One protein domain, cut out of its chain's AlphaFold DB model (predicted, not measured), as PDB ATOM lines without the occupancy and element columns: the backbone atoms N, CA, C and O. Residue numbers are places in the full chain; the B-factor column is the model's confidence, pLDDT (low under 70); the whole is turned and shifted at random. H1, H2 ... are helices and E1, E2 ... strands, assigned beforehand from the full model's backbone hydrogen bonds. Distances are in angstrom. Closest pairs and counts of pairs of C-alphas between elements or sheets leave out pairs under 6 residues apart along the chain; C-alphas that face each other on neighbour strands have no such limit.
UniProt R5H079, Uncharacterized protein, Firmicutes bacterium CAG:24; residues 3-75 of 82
ATOM      1  N   THR A   3     171.572 309.875 254.009       87.25
ATOM      2  CA  THR A   3     170.246 310.249 253.511       87.25
ATOM      3  C   THR A   3     170.001 311.731 253.724       87.25
ATOM      4  O   THR A   3     170.280 312.242 254.805       87.25
ATOM      5  N   GLY A   4     169.444 312.393 252.716       84.88
ATOM      6  CA  GLY A   4     169.018 313.790 252.771       84.88
ATOM      7  C   GLY A   4     167.508 313.927 252.613       84.88
ATOM      8  O   GLY A   4     166.827 312.996 252.174       84.88
ATOM      9  N   LYS A   5     166.983 315.102 252.952       87.69
ATOM     10  CA  LYS A   5     165.593 315.488 252.706       87.69
ATOM     11  C   LYS A   5     165.563 316.960 252.305       87.69
ATOM     12  O   LYS A   5     166.255 317.752 252.938       87.69
ATOM     13  N   ASP A   6     164.790 317.307 251.283       82.44
ATOM     14  CA  ASP A   6     164.572 318.710 250.921       82.44
ATOM     15  C   ASP A   6     163.375 319.331 251.662       82.44
ATOM     16  O   ASP A   6     162.674 318.676 252.441       82.44
ATOM     17  N   GLU A   7     163.143 320.621 251.417       79.94
ATOM     18  CA  GLU A   7     162.067 321.409 252.029       79.94
ATOM     19  C   GLU A   7     160.661 320.909 251.652       79.94
ATOM     20  O   GLU A   7     159.716 321.078 252.422       79.94
ATOM     21  N   LEU A   8     160.523 320.244 250.499       79.94
ATOM     22  CA  LEU A   8     159.271 319.633 250.031       79.94
ATOM     23  C   LEU A   8     159.074 318.215 250.579       79.94
ATOM     24  O   LEU A   8     158.016 317.602 250.432       79.94
ATOM     25  N   GLY A   9     160.095 317.699 251.246       81.38
ATOM     26  CA  GLY A   9     160.113 316.416 251.899       81.38
ATOM     27  C   GLY A   9     160.474 315.232 251.021       81.38
ATOM     28  O   GLY A   9     160.362 314.097 251.492       81.38
ATOM     29  N   GLN A  10     160.974 315.478 249.811       86.75
ATOM     30  CA  GLN A  10     161.585 314.442 248.993       86.75
ATOM     31  C   GLN A  10     162.851 313.944 249.687       86.75
ATOM     32  O   GLN A  10     163.709 314.714 250.118       86.75
ATOM     33  N   LYS A  11     162.961 312.621 249.801       91.31
ATOM     34  CA  LYS A  11     164.124 311.950 250.376       91.31
ATOM     35  C   LYS A  11     165.133 311.576 249.303       91.31
ATOM     36  O   LYS A  11     164.761 311.074 248.234       91.31
ATOM     37  N   TYR A  12     166.399 311.739 249.656       92.69
ATOM     38  CA  TYR A  12     167.555 311.435 248.829       92.69
ATOM     39  C   TYR A  12     168.449 310.425 249.539       92.69
ATOM     40  O   TYR A  12     168.590 310.440 250.763       92.69
ATOM     41  N   VAL A  13     169.061 309.547 248.759       94.06
ATOM     42  CA  VAL A  13     170.114 308.628 249.175       94.06
ATOM     43  C   VAL A  13     171.362 309.000 248.402       94.06
ATOM     44  O   VAL A  13     171.338 309.021 247.172       94.06
ATOM     45  N   TYR A  14     172.450 309.246 249.122       95.25
ATOM     46  CA  TYR A  14     173.733 309.557 248.513       95.25
ATOM     47  C   TYR A  14     174.578 308.288 248.365       95.25
ATOM     48  O   TYR A  14     174.976 307.665 249.357       95.25
ATOM     49  N   ASP A  15     174.819 307.907 247.112       95.56
ATOM     50  CA  ASP A  15     175.775 306.884 246.690       95.56
ATOM     51  C   ASP A  15     177.151 307.553 246.561       95.56
ATOM     52  O   ASP A  15     177.442 308.240 245.580       95.56
ATOM     53  N   LEU A  16     177.939 307.461 247.632       95.06
ATOM     54  CA  LEU A  16     179.188 308.197 247.821       95.06
ATOM     55  C   LEU A  16     180.403 307.271 247.689       95.06
ATOM     56  O   LEU A  16     180.303 306.079 247.997       95.06
ATOM     57  N   PRO A  17     181.582 307.817 247.337       94.19
ATOM     58  CA  PRO A  17     182.837 307.086 247.435       94.19
ATOM     59  C   PRO A  17     183.059 306.528 248.846       94.19
ATOM     60  O   PRO A  17     182.706 307.157 249.843       94.19
ATOM     61  N   SER A  18     183.715 305.368 248.939       92.31
ATOM     62  CA  SER A  18     183.913 304.617 250.192       92.31
ATOM     63  C   SER A  18     184.675 305.367 251.296       92.31
ATOM     64  O   SER A  18     184.718 304.908 252.439       92.31
ATOM     65  N   GLU A  19     185.319 306.483 250.954       91.88
ATOM     66  CA  GLU A  19     186.037 307.349 251.893       91.88
ATOM     67  C   GLU A  19     185.099 308.233 252.716       91.88
ATOM     68  O   GLU A  19     185.451 308.578 253.838       91.88
ATOM     69  N   ILE A  20     183.908 308.558 252.202       93.50
ATOM     70  CA  ILE A  20     182.924 309.387 252.904       93.50
ATOM     71  C   ILE A  20     181.961 308.458 253.634       93.50
ATOM     72  O   ILE A  20     181.101 307.814 253.028       93.50
ATOM     73  N   LYS A  21     182.117 308.358 254.954       92.12
ATOM     74  CA  LYS A  21     181.393 307.379 255.779       92.12
ATOM     75  C   LYS A  21     180.345 308.029 256.666       92.12
ATOM     76  O   LYS A  21     179.360 307.378 257.017       92.12
ATOM     77  N   THR A  22     180.553 309.292 257.026       94.00
ATOM     78  CA  THR A  22     179.729 310.025 257.990       94.00
ATOM     79  C   THR A  22     179.044 311.236 257.364       94.00
ATOM     80  O   THR A  22     179.529 311.815 256.393       94.00
ATOM     81  N   ALA A  23     177.916 311.648 257.952       92.88
ATOM     82  CA  ALA A  23     177.226 312.878 257.561       92.88
ATOM     83  C   ALA A  23     178.128 314.114 257.715       92.88
ATOM     84  O   ALA A  23     178.150 314.954 256.828       92.88
ATOM     85  N   ALA A  24     178.942 314.170 258.774       94.19
ATOM     86  CA  ALA A  24     179.873 315.275 259.001       94.19
ATOM     87  C   ALA A  24     180.949 315.388 257.905       94.19
ATOM     88  O   ALA A  24     181.254 316.490 257.457       94.19
ATOM     89  N   GLU A  25     181.509 314.264 257.438       95.25
ATOM     90  CA  GLU A  25     182.451 314.263 256.306       95.25
ATOM     91  C   GLU A  25     181.778 314.740 255.020       95.25
ATOM     92  O   GLU A  25     182.361 315.523 254.279       95.25
ATOM     93  N   PHE A  26     180.544 314.301 254.767       94.94
ATOM     94  CA  PHE A  26     179.768 314.754 253.617       94.94
ATOM     95  C   PHE A  26     179.490 316.263 253.672       94.94
ATOM     96  O   PHE A  26     179.760 316.964 252.702       94.94
ATOM     97  N   GLU A  27     179.004 316.768 254.807       95.00
ATOM     98  CA  GLU A  27     178.672 318.185 255.004       95.00
ATOM     99  C   GLU A  27     179.903 319.091 254.894       95.00
ATOM    100  O   GLU A  27     179.834 320.152 254.278       95.00
ATOM    101  N   SER A  28     181.048 318.639 255.414       96.44
ATOM    102  CA  SER A  28     182.339 319.333 255.307       96.44
ATOM    103  C   SER A  28     182.790 319.553 253.856       96.44
ATOM    104  O   SER A  28     183.517 320.502 253.561       96.44
ATOM    105  N   LEU A  29     182.356 318.695 252.928       96.19
ATOM    106  CA  LEU A  29     182.714 318.795 251.514       96.19
ATOM    107  C   LEU A  29     181.794 319.733 250.725       96.19
ATOM    108  O   LEU A  29     182.127 320.064 249.586       96.19
ATOM    109  N   ILE A  30     180.657 320.159 251.276       96.44
ATOM    110  CA  ILE A  30     179.697 320.998 250.555       96.44
ATOM    111  C   ILE A  30     180.291 322.395 250.346       96.44
ATOM    112  O   ILE A  30     180.558 323.116 251.304       96.44
ATOM    113  N   TYR A  31     180.446 322.808 249.085       96.06
ATOM    114  CA  TYR A  31     180.886 324.169 248.732       96.06
ATOM    115  C   TYR A  31     179.828 324.985 247.982       96.06
ATOM    116  O   TYR A  31     180.035 326.159 247.680       96.06
ATOM    117  N   GLY A  32     178.695 324.370 247.656       96.69
ATOM    118  CA  GLY A  32     177.609 325.007 246.929       96.69
ATOM    119  C   GLY A  32     176.520 324.010 246.570       96.69
ATOM    120  O   GLY A  32     176.530 322.867 247.028       96.69
ATOM    121  N   TYR A  33     175.595 324.447 245.723       96.06
ATOM    122  CA  TYR A  33     174.440 323.659 245.309       96.06
ATOM    123  C   TYR A  33     174.247 323.763 243.798       96.06
ATOM    124  O   TYR A  33     174.450 324.821 243.200       96.06
ATOM    125  N   HIS A  34     173.877 322.645 243.182       95.44
ATOM    126  CA  HIS A  34     173.655 322.539 241.749       95.44
ATOM    127  C   HIS A  34     172.299 323.127 241.362       95.44
ATOM    128  O   HIS A  34     171.262 322.690 241.856       95.44
ATOM    129  N   PHE A  35     172.303 324.074 240.425       95.31
ATOM    130  CA  PHE A  35     171.093 324.609 239.807       95.31
ATOM    131  C   PHE A  35     171.324 324.827 238.315       95.31
ATOM    132  O   PHE A  35     172.203 325.589 237.910       95.31
ATOM    133  N   SER A  36     170.539 324.150 237.479       93.81
ATOM    134  CA  SER A  36     170.614 324.294 236.028       93.81
ATOM    135  C   SER A  36     169.320 323.859 235.358       93.81
ATOM    136  O   SER A  36     168.898 322.714 235.494       93.81
ATOM    137  N   CYS A  37     168.739 324.724 234.527       92.94
ATOM    138  CA  CYS A  37     167.557 324.387 233.726       92.94
ATOM    139  C   CYS A  37     167.813 323.306 232.658       92.94
ATOM    140  O   CYS A  37     166.879 322.854 232.003       92.94
ATOM    141  N   LYS A  38     169.075 322.906 232.454       93.88
ATOM    142  CA  LYS A  38     169.475 321.870 231.490       93.88
ATOM    143  C   LYS A  38     169.599 320.482 232.120       93.88
ATOM    144  O   LYS A  38     169.846 319.518 231.402       93.88
ATOM    145  N   THR A  39     169.486 320.377 233.442       93.94
ATOM    146  CA  THR A  39     169.589 319.109 234.171       93.94
ATOM    147  C   THR A  39     168.240 318.689 234.730       93.94
ATOM    148  O   THR A  39     167.321 319.494 234.824       93.94
ATOM    149  N   ARG A  40     168.133 317.415 235.119       93.56
ATOM    150  CA  ARG A  40     166.912 316.853 235.703       93.56
ATOM    151  C   ARG A  40     166.468 317.618 236.952       93.56
ATOM    152  O   ARG A  40     167.309 318.149 237.680       93.56
ATOM    153  N   ASP A  41     165.170 317.590 237.227       93.06
ATOM    154  CA  ASP A  41     164.588 318.221 238.414       93.06
ATOM    155  C   ASP A  41     165.149 317.620 239.706       93.06
ATOM    156  O   ASP A  41     165.461 318.349 240.640       93.06
ATOM    157  N   GLU A  42     165.399 316.304 239.730       94.12
ATOM    158  CA  GLU A  42     165.959 315.629 240.907       94.12
ATOM    159  C   GLU A  42     167.390 316.080 241.259       94.12
ATOM    160  O   GLU A  42     167.873 315.797 242.353       94.12
ATOM    161  N   LEU A  43     168.079 316.754 240.329       95.00
ATOM    162  CA  LEU A  43     169.422 317.293 240.540       95.00
ATOM    163  C   LEU A  43     169.417 318.730 241.065       95.00
ATOM    164  O   LEU A  43     170.458 319.200 241.521       95.00
ATOM    165  N   GLN A  44     168.285 319.432 241.012       94.19
ATOM    166  CA  GLN A  44     168.212 320.806 241.504       94.19
ATOM    167  C   GLN A  44     168.365 320.825 243.024       94.19
ATOM    168  O   GLN A  44     167.777 320.008 243.731       94.19
ATOM    169  N   GLY A  45     169.180 321.748 243.530       93.25
ATOM    170  CA  GLY A  45     169.460 321.871 244.958       93.25
ATOM    171  C   GLY A  45     170.349 320.764 245.529       93.25
ATOM    172  O   GLY A  45     170.585 320.754 246.735       93.25
ATOM    173  N   GLN A  46     170.880 319.853 244.706       95.88
ATOM    174  CA  GLN A  46     171.821 318.840 245.185       95.88
ATOM    175  C   GLN A  46     173.180 319.473 245.518       95.88
ATOM    176  O   GLN A  46     173.637 320.354 244.783       95.88
ATOM    177  N   PRO A  47     173.854 319.045 246.597       95.94
ATOM    178  CA  PRO A  47     175.112 319.649 247.008       95.94
ATOM    179  C   PRO A  47     176.227 319.388 245.993       95.94
ATOM    180  O   PRO A  47     176.328 318.312 245.399       95.94
ATOM    181  N   LEU A  48     177.095 320.377 245.819       96.31
ATOM    182  CA  LEU A  48     178.364 320.237 245.122       96.31
ATOM    183  C   LEU A  48     179.445 319.927 246.158       96.31
ATOM    184  O   LEU A  48     179.593 320.666 247.134       96.31
ATOM    185  N   LEU A  49     180.181 318.834 245.948       96.12
ATOM    186  CA  LEU A  49     181.144 318.305 246.913       96.12
ATOM    187  C   LEU A  49     182.581 318.533 246.435       96.12
ATOM    188  O   LEU A  49     182.930 318.198 245.301       96.12
ATOM    189  N   LEU A  50     183.421 319.102 247.299       95.44
ATOM    190  CA  LEU A  50     184.826 319.382 247.011       95.44
ATOM    191  C   LEU A  50     185.559 318.094 246.617       95.44
ATOM    192  O   LEU A  50     185.497 317.085 247.314       95.44
ATOM    193  N   GLY A  51     186.282 318.141 245.496       93.00
ATOM    194  CA  GLY A  51     187.079 317.013 245.002       93.00
ATOM    195  C   GLY A  51     186.281 315.882 244.342       93.00
ATOM    196  O   GLY A  51     186.887 314.900 243.910       93.00
ATOM    197  N   LEU A  52     184.956 316.009 244.222       94.69
ATOM    198  CA  LEU A  52     184.102 315.055 243.517       94.69
ATOM    199  C   LEU A  52     183.509 315.669 242.247       94.69
ATOM    200  O   LEU A  52     183.443 316.888 242.078       94.69
ATOM    201  N   ALA A  53     183.082 314.800 241.334       94.19
ATOM    202  CA  ALA A  53     182.266 315.200 240.200       94.19
ATOM    203  C   ALA A  53     180.909 315.757 240.673       94.19
ATOM    204  O   ALA A  53     180.479 315.535 241.807       94.19
ATOM    205  N   GLY A  54     180.227 316.480 239.781       94.00
ATOM    206  CA  GLY A  54     178.882 316.986 240.052       94.00
ATOM    207  C   GLY A  54     177.873 315.863 240.345       94.00
ATOM    208  O   GLY A  54     178.123 314.703 240.003       94.00
ATOM    209  N   PRO A  55     176.725 316.193 240.960       96.19
ATOM    210  CA  PRO A  55     175.710 315.211 241.324       96.19
ATOM    211  C   PRO A  55     175.152 314.506 240.085       96.19
ATOM    212  O   PRO A  55     174.802 315.144 239.089       96.19
ATOM    213  N   MET A  56     175.023 313.181 240.164       96.38
ATOM    214  CA  MET A  56     174.489 312.354 239.083       96.38
ATOM    215  C   MET A  56     173.271 311.568 239.546       96.38
ATOM    216  O   MET A  56     173.279 310.924 240.591       96.38
ATOM    217  N   PHE A  57     172.205 311.587 238.751       96.19
ATOM    218  CA  PHE A  57     171.007 310.814 239.052       96.19
ATOM    219  C   PHE A  57     171.280 309.326 238.804       96.19
ATOM    220  O   PHE A  57     171.611 308.941 237.685       96.19
ATOM    221  N   ASN A  58     171.097 308.496 239.833       96.44
ATOM    222  CA  ASN A  58     171.361 307.055 239.791       96.44
ATOM    223  C   ASN A  58     170.086 306.209 239.983       96.44
ATOM    224  O   ASN A  58     170.136 305.040 240.361       96.44
ATOM    225  N   GLY A  59     168.917 306.801 239.730       95.44
ATOM    226  CA  GLY A  59     167.636 306.105 239.765       95.44
ATOM    227  C   GLY A  59     166.806 306.379 241.013       95.44
ATOM    228  O   GLY A  59     167.047 307.304 241.790       95.44
ATOM    229  N   PHE A  60     165.779 305.552 241.183       94.69
ATOM    230  CA  PHE A  60     164.876 305.600 242.322       94.69
ATOM    231  C   PHE A  60     164.932 304.290 243.092       94.69
ATOM    232  O   PHE A  60     165.076 303.219 242.505       94.69
ATOM    233  N   SER A  61     164.725 304.374 244.398       91.00
ATOM    234  CA  SER A  61     164.499 303.212 245.250       91.00
ATOM    235  C   SER A  61     163.253 303.415 246.103       91.00
ATOM    236  O   SER A  61     162.584 304.451 246.030       91.00
ATOM    237  N   ARG A  62     162.911 302.402 246.894       89.81
ATOM    238  CA  ARG A  62     161.828 302.457 247.871       89.81
ATOM    239  C   ARG A  62     162.346 302.034 249.232       89.81
ATOM    240  O   ARG A  62     163.042 301.024 249.347       89.81
ATOM    241  N   ILE A  63     161.972 302.779 250.266       83.62
ATOM    242  CA  ILE A  63     162.187 302.343 251.648       83.62
ATOM    243  C   ILE A  63     161.286 301.128 251.878       83.62
ATOM    244  O   ILE A  63     160.078 301.216 251.679       83.62
ATOM    245  N   LYS A  64     161.863 299.986 252.266       81.69
ATOM    246  CA  LYS A  64     161.116 298.720 252.389       81.69
ATOM    247  C   LYS A  64     159.966 298.798 253.396       81.69
ATOM    248  O   LYS A  64     158.933 298.189 253.161       81.69
ATOM    249  N   GLU A  65     160.145 299.546 254.483       82.00
ATOM    250  CA  GLU A  65     159.155 299.656 255.560       82.00
ATOM    251  C   GLU A  65     157.972 300.559 255.199       82.00
ATOM    252  O   GLU A  65     156.834 300.228 255.507       82.00
ATOM    253  N   THR A  66     158.217 301.690 254.530       84.75
ATOM    254  CA  THR A  66     157.170 302.688 254.243       84.75
ATOM    255  C   THR A  66     156.681 302.661 252.795       84.75
ATOM    256  O   THR A  66     155.677 303.288 252.469       84.75
ATOM    257  N   GLY A  67     157.396 301.978 251.897       84.75
ATOM    258  CA  GLY A  67     157.152 302.007 250.451       84.75
ATOM    259  C   GLY A  67     157.491 303.345 249.781       84.75
ATOM    260  O   GLY A  67     157.275 303.492 248.574       84.75
ATOM    261  N   GLU A  68     158.019 304.305 250.545       86.31
ATOM    262  CA  GLU A  68     158.266 305.679 250.116       86.31
ATOM    263  C   GLU A  68     159.383 305.743 249.074       86.31
ATOM    264  O   GLU A  68     160.433 305.109 249.221       86.31
ATOM    265  N   LYS A  69     159.139 306.509 248.007       89.44
ATOM    266  CA  LYS A  69     160.067 306.677 246.889       89.44
ATOM    267  C   LYS A  69     161.223 307.585 247.302       89.44
ATOM    268  O   LYS A  69     161.006 308.727 247.699       89.44
ATOM    269  N   VAL A  70     162.446 307.098 247.131       92.88
ATOM    270  CA  VAL A  70     163.677 307.864 247.362       92.88
ATOM    271  C   VAL A  70     164.443 308.035 246.061       92.88
ATOM    272  O   VAL A  70     164.449 307.144 245.207       92.88
ATOM    273  N   VAL A  71     165.088 309.185 245.912       95.12
ATOM    274  CA  VAL A  71     165.985 309.484 244.794       95.12
ATOM    275  C   VAL A  71     167.391 309.038 245.173       95.12
ATOM    276  O   VAL A  71     167.837 309.327 246.279       95.12
ATOM    277  N   ILE A  72     168.097 308.350 244.280       96.31
ATOM    278  CA  ILE A  72     169.510 308.025 244.482       96.31
ATOM    279  C   ILE A  72     170.351 309.025 243.694       96.31
ATOM    280  O   ILE A  72     170.220 309.120 242.473       96.31
ATOM    281  N   ILE A  73     171.228 309.740 244.393       96.81
ATOM    282  CA  ILE A  73     172.205 310.655 243.805       96.81
ATOM    283  C   ILE A  73     173.595 310.076 244.029       96.81
ATOM    284  O   ILE A  73     173.975 309.779 245.160       96.81
ATOM    285  N   ARG A  74     174.344 309.899 242.946       96.81
ATOM    286  CA  ARG A  74     175.696 309.357 242.950       96.81
ATOM    287  C   ARG A  74     176.722 310.466 242.811       96.81
ATOM    288  O   ARG A  74     176.548 311.380 242.005       96.81
ATOM    289  N   TYR A  75     177.803 310.323 243.565       96.00
ATOM    290  CA  TYR A  75     179.007 311.125 243.423       96.00
ATOM    291  C   TYR A  75     180.188 310.212 243.145       96.00
ATOM    292  O   TYR A  75     180.362 309.169 243.771       96.00
TER     293      TYR A  75
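What this domain is: This is residues 3 to 75 of the 82 residues of an uncharacterized protein of Firmicutes bacterium CAG:24 (UniProt R5H079). A strongly twisted sheet of four strands, E1, E2, E6 and E5, makes the main body, and a small hairpin of E3 and E4 with the short helix H1 sits off the end of the sheet where E2 and E6 finish. From E3 the chain runs out in a long loop, residues 34 to 46, which folds back over one face of the sheet to E4. The printed part has 73 residues, with one named helix and six named strands in the order E1, E2, H1, E3, E4, E5, E6; under half of the residues are in named elements, and the class is mostly strand. The larger sheet has the order E1, E2, E6, E5 and is mixed. The whole is compact, with a radius of gyration of the C-alphas of 12.2 A and spans of 34 by 31 by 21 A.

How they stand to each other: In the larger sheet E2, residues 11 to 15, is parallel to E6, residues 69 to 74, at 32 degrees; N 13 and O 71 are 2.8 A apart, within hydrogen-bond range. E5, residues 56 to 62, is an edge strand and makes an antiparallel hairpin with E6, at 151 degrees, with N 74 and O 56 at 2.8 A. E1, residues 3 to 5, is the other edge strand, in an antiparallel hairpin with E2 at 147 degrees; N 12 and O 4 are 2.8 A apart. From edge to edge the strands' lines turn by 90 degrees. E3, residues 30 to 33, and E4, residues 47 to 49, make a second antiparallel hairpin sheet, at 141 degrees, with N 48 and O 32 at 2.8 A. E3 is apart from E1, E2, E5 and E6. H1, residues 23 to 28, is not on the larger sheet; its closest C-alphas to E4 are those of Phe 26 and Leu 49, 7.7 A apart. In H1 every O i to N i+4 pair is within hydrogen-bond range.

Where its parts are: E5 is 18.3 A from first to last C-alpha, E6 16.3 A, E2 13.2 A, H1 8.5 A, E3 7.9 A, E1 7.1 A and E4 6.2 A. E1 begins at C-alpha 3, (170.246, 310.249, 253.511). H1 begins at C-alpha 23, (177.226, 312.878, 257.561). E6 ends at C-alpha 74, (175.696, 309.357, 242.950).

The domain as a whole: The two C-alphas farthest apart are those of Gly 51 and Glu 65, at 34.5 A. The link from E3 to E4, 13 residues, is long. The printed part has no cut. The mean pLDDT of the printed part is 92.5, and no printed residue is under 70.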